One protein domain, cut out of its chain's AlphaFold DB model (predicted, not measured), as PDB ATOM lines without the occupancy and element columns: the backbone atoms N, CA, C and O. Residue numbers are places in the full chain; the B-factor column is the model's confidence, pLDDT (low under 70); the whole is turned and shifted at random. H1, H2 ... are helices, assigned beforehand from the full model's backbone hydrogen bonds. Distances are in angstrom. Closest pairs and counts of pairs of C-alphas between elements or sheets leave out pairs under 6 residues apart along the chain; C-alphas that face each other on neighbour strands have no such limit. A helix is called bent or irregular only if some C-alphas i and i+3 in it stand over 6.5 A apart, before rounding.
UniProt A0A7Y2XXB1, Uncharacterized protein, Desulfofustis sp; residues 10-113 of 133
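AT A GLANCE: This is residues 10 to 113 of the 133 residues of an uncharacterized protein of Desulfofustis sp (UniProt A0A7Y2XXB1). There is little regular structure here: three helices stand in a loose row, H1, H2, H3, with H2 in the middle, amid two long stretches without named elements. The printed part has 104 residues, 35 in the three named helices, with no named strand; the class is all helix. It is compact, radius of gyration of the C-alphas 14.2 A, yet elongated, spanning 46 by 29 by 24 A.

HOW THE PARTS SIT: Start at H2, residues 68 to 81, only just irregular: C-alphas 69 and 72 are 6.9 A apart. H1, residues 11 to 23, touches it with residues 16 to 21 alone, closest C-alphas Val 21 and Val 74, 5.4 A; they form a helical hairpin, opposite ways at 37 degrees, only just a steep tilt. H3, residues 104 to 111, touches residues 68 to 72 of H2 alone, closest C-alphas Lys 72 and Phe 108, 5.7 A, the same way at a steep tilt of 43 degrees. H1 and H3 are apart. Every O i to N i+4 pair is within hydrogen-bond range in H1 and H3, 8 of 10 in H2.

IN THESE COORDINATES: Find C-alpha 68 at (345.421, 314.631, 276.832); H2 runs 20.5 A from there. H1 begins at (353.941, 295.900, 295.346) and runs 18.0 A; H3, 10.9 A long, ends at (357.984, 312.289, 269.573).

THE WHOLE: Both links are long, 44 and 22 residues; residues 27 to 28 pair antiparallel with 64 to 65. The C-alphas of Gly 51 and Glu 99, the two farthest apart, are 47.5 A apart. The printed part has no cut, and no printed residue is under 70 in pLDDT.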
ATOM      1  N   TYR A  10     356.598 292.795 292.828       98.44
ATOM      2  CA  TYR A  10     356.401 293.207 294.214       98.44
ATOM      3  C   TYR A  10     355.637 294.525 294.259       98.44
ATOM      4  O   TYR A  10     355.871 295.408 293.430       98.44
ATOM      5  N   LEU A  11     354.750 294.687 295.241       98.44
ATOM      6  CA  LEU A  11     353.941 295.900 295.346       98.44
ATOM      7  C   LEU A  11     354.772 297.171 295.568       98.44
ATOM      8  O   LEU A  11     354.376 298.216 295.071       98.44
ATOM      9  N   ARG A  12     355.970 297.089 296.161       98.50
ATOM     10  CA  ARG A  12     356.924 298.218 296.190       98.50
ATOM     11  C   ARG A  12     357.341 298.736 294.810       98.50
ATOM     12  O   ARG A  12     357.599 299.922 294.662       98.50
ATOM     13  N   ASP A  13     357.410 297.878 293.792       98.50
ATOM     14  CA  ASP A  13     357.705 298.330 292.426       98.50
ATOM     15  C   ASP A  13     356.451 298.879 291.743       98.50
ATOM     16  O   ASP A  13     356.538 299.857 291.003       98.50
ATOM     17  N   ALA A  14     355.275 298.310 292.036       98.25
ATOM     18  CA  ALA A  14     354.003 298.874 291.588       98.25
ATOM     19  C   ALA A  14     353.755 300.271 292.181       98.25
ATOM     20  O   ALA A  14     353.336 301.171 291.457       98.25
ATOM     21  N   GLU A  15     354.080 300.476 293.459       98.44
ATOM     22  CA  GLU A  15     354.017 301.773 294.133       98.44
ATOM     23  C   GLU A  15     354.894 302.813 293.432       98.44
ATOM     24  O   GLU A  15     354.401 303.883 293.084       98.44
ATOM     25  N   LYS A  16     356.170 302.502 293.150       98.56
ATOM     26  CA  LYS A  16     357.069 303.434 292.443       98.56
ATOM     27  C   LYS A  16     356.464 303.917 291.127       98.56
ATOM     28  O   LYS A  16     356.476 305.114 290.843       98.56
ATOM     29  N   VAL A  17     355.919 302.994 290.330       98.50
ATOM     30  CA  VAL A  17     355.286 303.338 289.051       98.50
ATOM     31  C   VAL A  17     354.022 304.165 289.276       98.50
ATOM     32  O   VAL A  17     353.856 305.187 288.611       98.50
ATOM     33  N   ALA A  18     353.163 303.775 290.223       98.25
ATOM     34  CA  ALA A  18     351.925 304.485 290.540       98.25
ATOM     35  C   ALA A  18     352.193 305.927 291.003       98.25
ATOM     36  O   ALA A  18     351.583 306.861 290.483       98.25
ATOM     37  N   MET A  19     353.157 306.126 291.905       98.56
ATOM     38  CA  MET A  19     353.583 307.449 292.365       98.56
ATOM     39  C   MET A  19     354.178 308.291 291.230       98.56
ATOM     40  O   MET A  19     353.865 309.477 291.107       98.56
ATOM     41  N   ALA A  20     355.008 307.691 290.369       98.56
ATOM     42  CA  ALA A  20     355.626 308.392 289.246       98.56
ATOM     43  C   ALA A  20     354.585 308.908 288.240       98.56
ATOM     44  O   ALA A  20     354.660 310.064 287.812       98.56
ATOM     45  N   VAL A  21     353.596 308.082 287.874       98.19
ATOM     46  CA  VAL A  21     352.535 308.514 286.952       98.19
ATOM     47  C   VAL A  21     351.578 309.506 287.612       98.19
ATOM     48  O   VAL A  21     351.176 310.471 286.960       98.19
ATOM     49  N   ALA A  22     351.268 309.339 288.903       97.69
ATOM     50  CA  ALA A  22     350.428 310.273 289.650       97.69
ATOM     51  C   ALA A  22     351.047 311.679 289.697       97.69
ATOM     52  O   ALA A  22     350.393 312.664 289.343       97.69
ATOM     53  N   ALA A  23     352.345 311.774 290.000       97.88
ATOM     54  CA  ALA A  23     353.090 313.034 289.982       97.88
ATOM     55  C   ALA A  23     353.126 313.703 288.592       97.88
ATOM     56  O   ALA A  23     353.236 314.926 288.492       97.88
ATOM     57  N   ALA A  24     353.000 312.922 287.513       97.94
ATOM     58  CA  ALA A  24     352.921 313.418 286.140       97.94
ATOM     59  C   ALA A  24     351.504 313.859 285.713       97.94
ATOM     60  O   ALA A  24     351.321 314.343 284.595       97.94
ATOM     61  N   GLY A  25     350.503 313.741 286.593       97.00
ATOM     62  CA  GLY A  25     349.116 314.134 286.328       97.00
ATOM     63  C   GLY A  25     348.192 312.984 285.915       97.00
ATOM     64  O   GLY A  25     347.099 313.240 285.405       97.00
ATOM     65  N   PHE A  26     348.606 311.730 286.119       97.38
ATOM     66  CA  PHE A  26     347.732 310.570 285.964       97.38
ATOM     67  C   PHE A  26     346.818 310.416 287.181       97.38
ATOM     68  O   PHE A  26     347.280 310.289 288.310       97.38
ATOM     69  N   LYS A  27     345.506 310.405 286.955       97.12
ATOM     70  CA  LYS A  27     344.510 310.121 287.989       97.12
ATOM     71  C   LYS A  27     344.263 308.621 288.001       97.12
ATOM     72  O   LYS A  27     343.711 308.083 287.038       97.12
ATOM     73  N   LEU A  28     344.691 307.967 289.074       96.88
ATOM     74  CA  LEU A  28     344.453 306.546 289.298       96.88
ATOM     75  C   LEU A  28     342.949 306.269 289.392       96.88
ATOM     76  O   LEU A  28     342.167 307.138 289.785       96.88
ATOM     77  N   ALA A  29     342.548 305.074 288.966       95.31
ATOM     78  CA  ALA A  29     341.160 304.647 289.046       95.31
ATOM     79  C   ALA A  29     340.661 304.645 290.507       95.31
ATOM     80  O   ALA A  29     341.459 304.426 291.425       95.31
ATOM     81  N   PRO A  30     339.357 304.883 290.736       92.81
ATOM     82  CA  PRO A  30     338.762 304.795 292.065       92.81
ATOM     83  C   PRO A  30     338.971 303.421 292.719       92.81
ATOM     84  O   PRO A  30     339.134 302.404 292.038       92.81
ATOM     85  N   GLN A  31     338.930 303.377 294.053       92.38
ATOM     86  CA  GLN A  31     339.167 302.152 294.832       92.38
ATOM     87  C   GLN A  31     338.146 301.050 294.517       92.38
ATOM     88  O   GLN A  31     338.470 299.867 294.540       92.38
ATOM     89  N   GLU A  32     336.917 301.442 294.196       92.00
ATOM     90  CA  GLU A  32     335.809 300.570 293.823       92.00
ATOM     91  C   GLU A  32     335.941 299.972 292.411       92.00
ATOM     92  O   GLU A  32     335.300 298.964 292.110       92.00
ATOM     93  N   GLU A  33     336.781 300.563 291.558       91.75
ATOM     94  CA  GLU A  33     336.997 300.135 290.171       91.75
ATOM     95  C   GLU A  33     338.316 299.374 289.986       91.75
ATOM     96  O   GLU A  33     338.446 298.625 289.018       91.75
ATOM     97  N   SER A  34     339.280 299.528 290.903       94.06
ATOM     98  CA  SER A  34     340.604 298.913 290.784       94.06
ATOM     99  C   SER A  34     341.066 298.213 292.070       94.06
ATOM    100  O   SER A  34     341.246 298.864 293.103       94.06
ATOM    101  N   PRO A  35     341.382 296.900 292.015       92.94
ATOM    102  CA  PRO A  35     341.917 296.166 293.163       92.94
ATOM    103  C   PRO A  35     343.225 296.738 293.717       92.94
ATOM    104  O   PRO A  35     343.488 296.607 294.909       92.94
ATOM    105  N   LEU A  36     344.059 297.357 292.870       95.44
ATOM    106  CA  LEU A  36     345.293 297.997 293.327       95.44
ATOM    107  C   LEU A  36     344.992 299.301 294.074       95.44
ATOM    108  O   LEU A  36     345.595 299.560 295.113       95.44
ATOM    109  N   ALA A  37     344.045 300.101 293.574       94.31
ATOM    110  CA  ALA A  37     343.654 301.351 294.219       94.31
ATOM    111  C   ALA A  37     343.032 301.117 295.604       94.31
ATOM    112  O   ALA A  37     343.240 301.924 296.505       94.31
ATOM    113  N   ALA A  38     342.350 299.986 295.821       94.31
ATOM    114  CA  ALA A  38     341.832 299.595 297.136       94.31
ATOM    115  C   ALA A  38     342.917 299.456 298.228       94.31
ATOM    116  O   ALA A  38     342.593 299.476 299.412       94.31
ATOM    117  N   LEU A  39     344.196 299.338 297.848       96.31
ATOM    118  CA  LEU A  39     345.345 299.300 298.760       96.31
ATOM    119  C   LEU A  39     345.998 300.680 298.970       96.31
ATOM    120  O   LEU A  39     347.039 300.764 299.617       96.31
ATOM    121  N   MET A  40     345.440 301.757 298.405       95.75
ATOM    122  CA  MET A  40     345.974 303.119 298.511       95.75
ATOM    123  C   MET A  40     345.210 303.928 299.564       95.75
ATOM    124  O   MET A  40     344.031 304.215 299.352       95.75
ATOM    125  N   PRO A  41     345.857 304.393 300.648       93.62
ATOM    126  CA  PRO A  41     345.224 305.298 301.613       93.62
ATOM    127  C   PRO A  41     344.784 306.637 300.996       93.62
ATOM    128  O   PRO A  41     343.782 307.211 301.414       93.62
ATOM    129  N   ASP A  42     345.524 307.121 299.991       91.31
ATOM    130  CA  ASP A  42     345.171 308.275 299.156       91.31
ATOM    131  C   ASP A  42     345.457 307.959 297.684       91.31
ATOM    132  O   ASP A  42     346.616 307.910 297.253       91.31
ATOM    133  N   ALA A  43     344.391 307.792 296.902       83.06
ATOM    134  CA  ALA A  43     344.464 307.461 295.482       83.06
ATOM    135  C   ALA A  43     345.138 308.551 294.625       83.06
ATOM    136  O   ALA A  43     345.572 308.262 293.513       83.06
ATOM    137  N   ASN A  44     345.273 309.790 295.113       88.94
ATOM    138  CA  ASN A  44     345.970 310.848 294.370       88.94
ATOM    139  C   ASN A  44     347.494 310.728 294.455       88.94
ATOM    140  O   ASN A  44     348.202 311.299 293.629       88.94
ATOM    141  N   SER A  45     348.000 310.012 295.460       93.12
ATOM    142  CA  SER A  45     349.436 309.897 295.708       93.12
ATOM    143  C   SER A  45     350.088 308.753 294.930       93.12
ATOM    144  O   SER A  45     351.275 308.820 294.626       93.12
ATOM    145  N   GLY A  46     349.328 307.691 294.639       95.19
ATOM    146  CA  GLY A  46     349.859 306.415 294.154       95.19
ATOM    147  C   GLY A  46     350.606 305.596 295.212       95.19
ATOM    148  O   GLY A  46     351.089 304.511 294.893       95.19
ATOM    149  N   LYS A  47     350.689 306.087 296.455       97.75
ATOM    150  CA  LYS A  47     351.301 305.378 297.578       97.75
ATOM    151  C   LYS A  47     350.388 304.245 298.048       97.75
ATOM    152  O   LYS A  47     349.191 304.459 298.254       97.75
ATOM    153  N   LEU A  48     350.957 303.061 298.238       97.94
ATOM    154  CA  LEU A  48     350.255 301.908 298.786       97.94
ATOM    155  C   LEU A  48     350.358 301.893 300.318       97.94
ATOM    156  O   LEU A  48     351.161 302.595 300.932       97.94
ATOM    157  N   GLU A  49     349.518 301.088 300.960       97.25
ATOM    158  CA  GLU A  49     349.653 300.798 302.382       97.25
ATOM    159  C   GLU A  49     350.991 300.091 302.657       97.25
ATOM    160  O   GLU A  49     351.281 299.045 302.071       97.25
ATOM    161  N   ASP A  50     351.793 300.623 303.587       97.44
ATOM    162  CA  ASP A  50     353.159 300.141 303.857       97.44
ATOM    163  C   ASP A  50     353.210 298.622 304.149       97.44
ATOM    164  O   ASP A  50     354.166 297.938 303.781       97.44
ATOM    165  N   GLY A  51     352.156 298.068 304.762       97.81
ATOM    166  CA  GLY A  51     352.057 296.646 305.107       97.81
ATOM    167  C   GLY A  51     351.960 295.686 303.915       97.81
ATOM    168  O   GLY A  51     352.163 294.487 304.095       97.81
ATOM    169  N   CYS A  52     351.673 296.178 302.704       97.50
ATOM    170  CA  CYS A  52     351.523 295.335 301.517       97.50
ATOM    171  C   CYS A  52     352.736 295.355 300.571       97.50
ATOM    172  O   CYS A  52     352.791 294.550 299.644       97.50
ATOM    173  N   LEU A  53     353.735 296.217 300.799       98.06
ATOM    174  CA  LEU A  53     354.833 296.469 299.850       98.06
ATOM    175  C   LEU A  53     355.675 295.228 299.499       98.06
ATOM    176  O   LEU A  53     356.189 295.121 298.379       98.06
ATOM    177  N   ASP A  54     355.776 294.269 300.422       98.19
ATOM    178  CA  ASP A  54     356.502 293.007 300.229       98.19
ATOM    179  C   ASP A  54     355.647 291.868 299.659       98.19
ATOM    180  O   ASP A  54     356.151 290.763 299.425       98.19
ATOM    181  N   TYR A  55     354.368 292.114 299.364       98.12
ATOM    182  CA  TYR A  55     353.538 291.141 298.667       98.12
ATOM    183  C   TYR A  55     354.000 291.003 297.220       98.12
ATOM    184  O   TYR A  55     354.141 291.984 296.485       98.12
ATOM    185  N   ARG A  56     354.215 289.753 296.805       97.62
ATOM    186  CA  ARG A  56     354.533 289.407 295.422       97.62
ATOM    187  C   ARG A  56     353.283 288.898 294.723       97.62
ATOM    188  O   ARG A  56     352.696 287.901 295.138       97.62
ATOM    189  N   LEU A  57     352.913 289.559 293.636       97.19
ATOM    190  CA  LEU A  57     351.805 289.178 292.771       97.19
ATOM    191  C   LEU A  57     352.330 288.584 291.463       97.19
ATOM    192  O   LEU A  57     353.451 288.863 291.032       97.19
ATOM    193  N   LEU A  58     351.497 287.774 290.808       96.69
ATOM    194  CA  LEU A  58     351.770 287.294 289.449       96.69
ATOM    195  C   LEU A  58     351.721 288.439 288.433       96.69
ATOM    196  O   LEU A  58     352.565 288.527 287.545       96.69
ATOM    197  N   SER A  59     350.734 289.319 288.579       96.88
ATOM    198  CA  SER A  59     350.600 290.539 287.795       96.88
ATOM    199  C   SER A  59     349.737 291.547 288.533       96.88
ATOM    200  O   SER A  59     348.864 291.152 289.310       96.88
ATOM    201  N   VAL A  60     349.928 292.826 288.236       97.25
ATOM    202  CA  VAL A  60     349.051 293.895 288.717       97.25
ATOM    203  C   VAL A  60     348.919 294.987 287.666       97.25
ATOM    204  O   VAL A  60     349.844 295.242 286.891       97.25
ATOM    205  N   ILE A  61     347.756 295.626 287.615       97.25
ATOM    206  CA  ILE A  61     347.483 296.714 286.682       97.25
ATOM    207  C   ILE A  61     347.392 298.011 287.480       97.25
ATOM    208  O   ILE A  61     346.672 298.094 288.468       97.25
ATOM    209  N   ILE A  62     348.143 299.011 287.025       96.94
ATOM    210  CA  ILE A  62     347.953 300.410 287.394       96.94
ATOM    211  C   ILE A  62     347.083 301.004 286.290       96.94
ATOM    212  O   ILE A  62     347.502 301.030 285.130       96.94
ATOM    213  N   GLU A  63     345.867 301.410 286.632       95.81
ATOM    214  CA  GLU A  63     344.863 301.896 285.683       95.81
ATOM    215  C   GLU A  63     344.279 303.237 286.123       95.81
ATOM    216  O   GLU A  63     344.360 303.620 287.291       95.81
ATOM    217  N   GLY A  64     343.743 303.987 285.162       95.62
ATOM    218  CA  GLY A  64     343.299 305.357 285.370       95.62
ATOM    219  C   GLY A  64     343.277 306.156 284.073       95.62
ATOM    220  O   GLY A  64     343.238 305.597 282.974       95.62
ATOM    221  N   ARG A  65     343.298 307.482 284.205       96.38
ATOM    222  CA  ARG A  65     343.217 308.429 283.087       96.38
ATOM    223  C   ARG A  65     343.993 309.705 283.382       96.38
ATOM    224  O   ARG A  65     344.132 310.108 284.532       96.38
ATOM    225  N   CYS A  66     344.427 310.397 282.343       96.38
ATOM    226  CA  CYS A  66     344.947 311.756 282.439       96.38
ATOM    227  C   CYS A  66     344.297 312.632 281.369       96.38
ATOM    228  O   CYS A  66     343.706 312.118 280.418       96.38
ATOM    229  N   GLU A  67     344.418 313.948 281.528       95.62
ATOM    230  CA  GLU A  67     344.102 314.875 280.440       95.62
ATOM    231  C   GLU A  67     345.072 314.638 279.269       95.62
ATOM    232  O   GLU A  67     346.208 314.190 279.475       95.62
ATOM    233  N   GLU A  68     344.638 314.920 278.041       94.00
ATOM    234  CA  GLU A  68     345.421 314.631 276.832       94.00
ATOM    235  C   GLU A  68     346.777 315.353 276.850       94.00
ATOM    236  O   GLU A  68     347.810 314.762 276.537       94.00
ATOM    237  N   GLU A  69     346.810 316.591 277.344       94.31
ATOM    238  CA  GLU A  69     348.016 317.415 277.453       94.31
ATOM    239  C   GLU A  69     349.042 316.837 278.439       94.31
ATOM    240  O   GLU A  69     350.228 317.163 278.365       94.31
ATOM    241  N   LYS A  70     348.607 315.970 279.363       96.94
ATOM    242  CA  LYS A  70     349.471 315.291 280.339       96.94
ATOM    243  C   LYS A  70     349.976 313.938 279.863       96.94
ATOM    244  O   LYS A  70     350.941 313.434 280.434       96.94
ATOM    245  N   ALA A  71     349.407 313.367 278.803       96.38
ATOM    246  CA  ALA A  71     349.777 312.030 278.339       96.38
ATOM    247  C   ALA A  71     351.277 311.914 278.016       96.38
ATOM    248  O   ALA A  71     351.926 310.953 278.431       96.38
ATOM    249  N   LYS A  72     351.868 312.924 277.361       97.25
ATOM    250  CA  LYS A  72     353.313 312.939 277.071       97.25
ATOM    251  C   LYS A  72     354.172 312.975 278.341       97.25
ATOM    252  O   LYS A  72     355.228 312.346 278.381       97.25
ATOM    253  N   ASP A  73     353.740 313.694 279.375       98.25
ATOM    254  CA  ASP A  73     354.453 313.757 280.655       98.25
ATOM    255  C   ASP A  73     354.363 312.423 281.408       98.25
ATOM    256  O   ASP A  73     355.371 311.950 281.934       98.25
ATOM    257  N   VAL A  74     353.200 311.766 281.377       98.25
ATOM    258  CA  VAL A  74     353.008 310.419 281.936       98.25
ATOM    259  C   VAL A  74     353.894 309.392 281.221       98.25
ATOM    260  O   VAL A  74     354.585 308.618 281.880       98.25
ATOM    261  N   LEU A  75     353.958 309.418 279.885       98.00
ATOM    262  CA  LEU A  75     354.848 308.542 279.111       98.00
ATOM    263  C   LEU A  75     356.328 308.773 279.453       98.00
ATOM    264  O   LEU A  75     357.081 307.816 279.625       98.00
ATOM    265  N   LYS A  76     356.756 310.031 279.628       98.44
ATOM    266  CA  LYS A  76     358.118 310.344 280.097       98.44
ATOM    267  C   LYS A  76     358.382 309.827 281.508       98.44
ATOM    268  O   LYS A  76     359.505 309.411 281.781       98.44
ATOM    269  N   ALA A  77     357.398 309.884 282.404       98.56
ATOM    270  CA  ALA A  77     357.529 309.332 283.749       98.56
ATOM    271  C   ALA A  77     357.704 307.807 283.700       98.56
ATOM    272  O   ALA A  77     358.607 307.287 284.351       98.56
ATOM    273  N   LEU A  78     356.935 307.117 282.848       98.44
ATOM    274  CA  LEU A  78     357.070 305.676 282.604       98.44
ATOM    275  C   LEU A  78     358.470 305.300 282.083       98.44
ATOM    276  O   LEU A  78     359.109 304.424 282.655       98.44
ATOM    277  N   LEU A  79     358.995 306.028 281.089       98.25
ATOM    278  CA  LEU A  79     360.357 305.830 280.552       98.25
ATOM    279  C   LEU A  79     361.486 306.092 281.568       98.25
ATOM    280  O   LEU A  79     362.636 305.699 281.359       98.25
ATOM    281  N   ARG A  80     361.206 306.837 282.642       98.44
ATOM    282  CA  ARG A  80     362.164 307.052 283.734       98.44
ATOM    283  C   ARG A  80     362.076 305.913 284.740       98.44
ATOM    284  O   ARG A  80     363.081 305.253 284.984       98.44
ATOM    285  N   VAL A  81     360.872 305.656 285.254       98.50
ATOM    286  CA  VAL A  81     360.646 304.681 286.329       98.50
ATOM    287  C   VAL A  81     360.879 303.235 285.884       98.50
ATOM    288  O   VAL A  81     361.203 302.398 286.719       98.50
ATOM    289  N   GLU A  82     360.810 302.928 284.580       97.69
ATOM    290  CA  GLU A  82     361.175 301.599 284.057       97.69
ATOM    291  C   GLU A  82     362.605 301.173 284.430       97.69
ATOM    292  O   GLU A  82     362.901 299.984 284.470       97.69
ATOM    293  N   LYS A  83     363.487 302.134 284.736       98.06
ATOM    294  CA  LYS A  83     364.891 301.902 285.112       98.06
ATOM    295  C   LYS A  83     365.084 301.729 286.622       98.06
ATOM    296  O   LYS A  83     366.207 301.509 287.067       98.06
ATOM    297  N   GLU A  84     364.015 301.869 287.406       98.12
ATOM    298  CA  GLU A  84     364.036 301.938 288.875       98.12
ATOM    299  C   GLU A  84     363.271 300.780 289.547       98.12
ATOM    300  O   GLU A  84     363.153 300.722 290.779       98.12
ATOM    301  N   ILE A  85     362.747 299.850 288.747       98.19
ATOM    302  CA  ILE A  85     361.936 298.707 289.177       98.19
ATOM    303  C   ILE A  85     362.623 297.380 288.845       98.19
ATOM    304  O   ILE A  85     363.345 297.282 287.857       98.19
ATOM    305  N   ASP A  86     362.359 296.344 289.643       97.19
ATOM    306  CA  ASP A  86     362.866 294.979 289.423       97.19
ATOM    307  C   ASP A  86     361.774 294.067 288.829       97.19
ATOM    308  O   ASP A  86     361.495 292.955 289.280       97.19
ATOM    309  N   THR A  87     361.064 294.594 287.831       97.75
ATOM    310  CA  THR A  87     360.045 293.874 287.062       97.75
ATOM    311  C   THR A  87     359.886 294.515 285.682       97.75
ATOM    312  O   THR A  87     360.567 295.476 285.339       97.75
ATOM    313  N   VAL A  88     358.963 293.995 284.879       97.25
ATOM    314  CA  VAL A  88     358.599 294.540 283.571       97.25
ATOM    315  C   VAL A  88     357.162 295.033 283.586       97.25
ATOM    316  O   VAL A  88     356.330 294.553 284.364       97.25
ATOM    317  N   PHE A  89     356.843 295.950 282.677       97.50
ATOM    318  CA  PHE A  89     355.465 296.329 282.412       97.50
ATOM    319  C   PHE A  89     355.197 296.558 280.930       97.50
ATOM    320  O   PHE A  89     356.092 296.807 280.131       97.50
ATOM    321  N   SER A  90     353.921 296.484 280.574       94.44
ATOM    322  CA  SER A  90     353.395 296.899 279.279       94.44
ATOM    323  C   SER A  90     352.399 298.036 279.476       94.44
ATOM    324  O   SER A  90     351.582 298.011 280.408       94.44
ATOM    325  N   VAL A  91     352.473 299.032 278.598       94.88
ATOM    326  CA  VAL A  91     351.600 300.211 278.612       94.88
ATOM    327  C   VAL A  91     350.418 299.969 277.679       94.88
ATOM    328  O   VAL A  91     350.598 299.631 276.513       94.88
ATOM    329  N   GLY A  92     349.205 300.141 278.202       94.44
ATOM    330  CA  GLY A  92     347.986 300.190 277.402       94.44
ATOM    331  C   GLY A  92     347.571 301.640 277.190       94.44
ATOM    332  O   GLY A  92     347.480 302.393 278.156       94.44
ATOM    333  N   LEU A  93     347.309 302.023 275.941       93.75
ATOM    334  CA  LEU A  93     346.741 303.326 275.602       93.75
ATOM    335  C   LEU A  93     345.273 303.156 275.227       93.75
ATOM    336  O   LEU A  93     344.930 302.334 274.377       93.75
ATOM    337  N   ILE A  94     344.413 303.934 275.877       94.06
ATOM    338  CA  ILE A  94     342.975 303.962 275.614       94.06
ATOM    339  C   ILE A  94     342.637 305.382 275.176       94.06
ATOM    340  O   ILE A  94     342.703 306.322 275.967       94.06
ATOM    341  N   SER A  95     342.291 305.540 273.904       92.19
ATOM    342  CA  SER A  95     341.999 306.842 273.308       92.19
ATOM    343  C   SER A  95     340.832 306.727 272.338       92.19
ATOM    344  O   SER A  95     340.585 305.667 271.759       92.19
ATOM    345  N   ARG A  96     340.096 307.829 272.168       90.88
ATOM    346  CA  ARG A  96     339.202 307.971 271.018       90.88
ATOM    347  C   ARG A  96     340.065 308.223 269.791       90.88
ATOM    348  O   ARG A  96     341.008 309.005 269.872       90.88
ATOM    349  N   VAL A  97     339.729 307.556 268.698       90.06
ATOM    350  CA  VAL A  97     340.458 307.636 267.434       90.06
ATOM    351  C   VAL A  97     339.559 308.195 266.340       90.06
ATOM    352  O   VAL A  97     338.331 308.122 266.455       90.06
ATOM    353  N   ASP A  98     340.170 308.768 265.311       91.44
ATOM    354  CA  ASP A  98     339.475 309.188 264.097       91.44
ATOM    355  C   ASP A  98     339.188 307.999 263.153       91.44
ATOM    356  O   ASP A  98     339.385 306.830 263.498       91.44
ATOM    357  N   GLU A  99     338.691 308.291 261.948       90.25
ATOM    358  CA  GLU A  99     338.383 307.282 260.924       90.25
ATOM    359  C   GLU A  99     339.611 306.515 260.404       90.25
ATOM    360  O   GLU A  99     339.461 305.413 259.874       90.25
ATOM    361  N   ASN A 100     340.815 307.060 260.595       89.00
ATOM    362  CA  ASN A 100     342.081 306.433 260.222       89.00
ATOM    363  C   ASN A 100     342.689 305.625 261.379       89.00
ATOM    364  O   ASN A 100     343.679 304.919 261.188       89.00
ATOM    365  N   GLY A 101     342.082 305.681 262.571       87.75
ATOM    366  CA  GLY A 101     342.610 305.049 263.776       87.75
ATOM    367  C   GLY A 101     343.688 305.879 264.478       87.75
ATOM    368  O   GLY A 101     344.337 305.362 265.390       87.75
ATOM    369  N   ASP A 102     343.872 307.143 264.089       90.69
ATOM    370  CA  ASP A 102     344.857 308.040 264.682       90.69
ATOM    371  C   ASP A 102     344.295 308.774 265.911       90.69
ATOM    372  O   ASP A 102     343.087 308.980 266.072       90.69
ATOM    373  N   CYS A 103     345.193 309.157 266.821       92.25
ATOM    374  CA  CYS A 103     344.898 310.035 267.952       92.25
ATOM    375  C   CYS A 103     346.169 310.725 268.460       92.25
ATOM    376  O   CYS A 103     347.288 310.276 268.194       92.25
ATOM    377  N   LYS A 104     346.001 311.776 269.269       93.00
ATOM    378  CA  LYS A 104     347.114 312.579 269.795       93.00
ATOM    379  C   LYS A 104     348.139 311.759 270.586       93.00
ATOM    380  O   LYS A 104     349.336 312.022 270.516       93.00
ATOM    381  N   ALA A 105     347.684 310.729 271.299       92.00
ATOM    382  CA  ALA A 105     348.566 309.851 272.059       92.00
ATOM    383  C   ALA A 105     349.591 309.120 271.170       92.00
ATOM    384  O   ALA A 105     350.708 308.891 271.628       92.00
ATOM    385  N   LEU A 106     349.252 308.796 269.914       93.81
ATOM    386  CA  LEU A 106     350.182 308.158 268.973       93.81
ATOM    387  C   LEU A 106     351.273 309.122 268.496       93.81
ATOM    388  O   LEU A 106     352.421 308.710 268.373       93.81
ATOM    389  N   GLU A 107     350.952 310.405 268.307       95.31
ATOM    390  CA  GLU A 107     351.960 311.430 267.996       95.31
ATOM    391  C   GLU A 107     352.981 311.565 269.135       95.31
ATOM    392  O   GLU A 107     354.183 311.675 268.899       95.31
ATOM    393  N   PHE A 108     352.526 311.487 270.392       96.62
ATOM    394  CA  PHE A 108     353.431 311.520 271.542       96.62
ATOM    395  C   PHE A 108     354.368 310.313 271.604       96.62
ATOM    396  O   PHE A 108     355.486 310.461 272.098       96.62
ATOM    397  N   LEU A 109     353.945 309.141 271.117       96.44
ATOM    398  CA  LEU A 109     354.833 307.984 270.998       96.44
ATOM    399  C   LEU A 109     355.966 308.272 270.009       96.44
ATOM    400  O   LEU A 109     357.129 308.104 270.374       96.44
ATOM    401  N   ASP A 110     355.645 308.797 268.824       96.19
ATOM    402  CA  ASP A 110     356.647 309.140 267.807       96.19
ATOM    403  C   ASP A 110     357.649 310.177 268.330       96.19
ATOM    404  O   ASP A 110     358.861 310.011 268.201       96.19
ATOM    405  N   GLU A 111     357.152 311.231 268.986       97.38
ATOM    406  CA  GLU A 111     357.984 312.289 269.573       97.38
ATOM    407  C   GLU A 111     358.918 311.784 270.684       97.38
ATOM    408  O   GLU A 111     359.936 312.417 270.971       97.38
ATOM    409  N   LEU A 112     358.559 310.681 271.345       97.50
ATOM    410  CA  LEU A 112     359.359 310.039 272.389       97.50
ATOM    411  C   LEU A 112     360.209 308.876 271.855       97.50
ATOM    412  O   LEU A 112     360.949 308.275 272.632       97.50
ATOM    413  N   GLY A 113     360.128 308.569 270.557       97.19
ATOM    414  CA  GLY A 113     360.819 307.433 269.949       97.19
ATOM    415  C   GLY A 113     360.291 306.075 270.419       97.19
ATOM    416  O   GLY A 113     361.032 305.095 270.395       97.19
TER     417      GLY A 113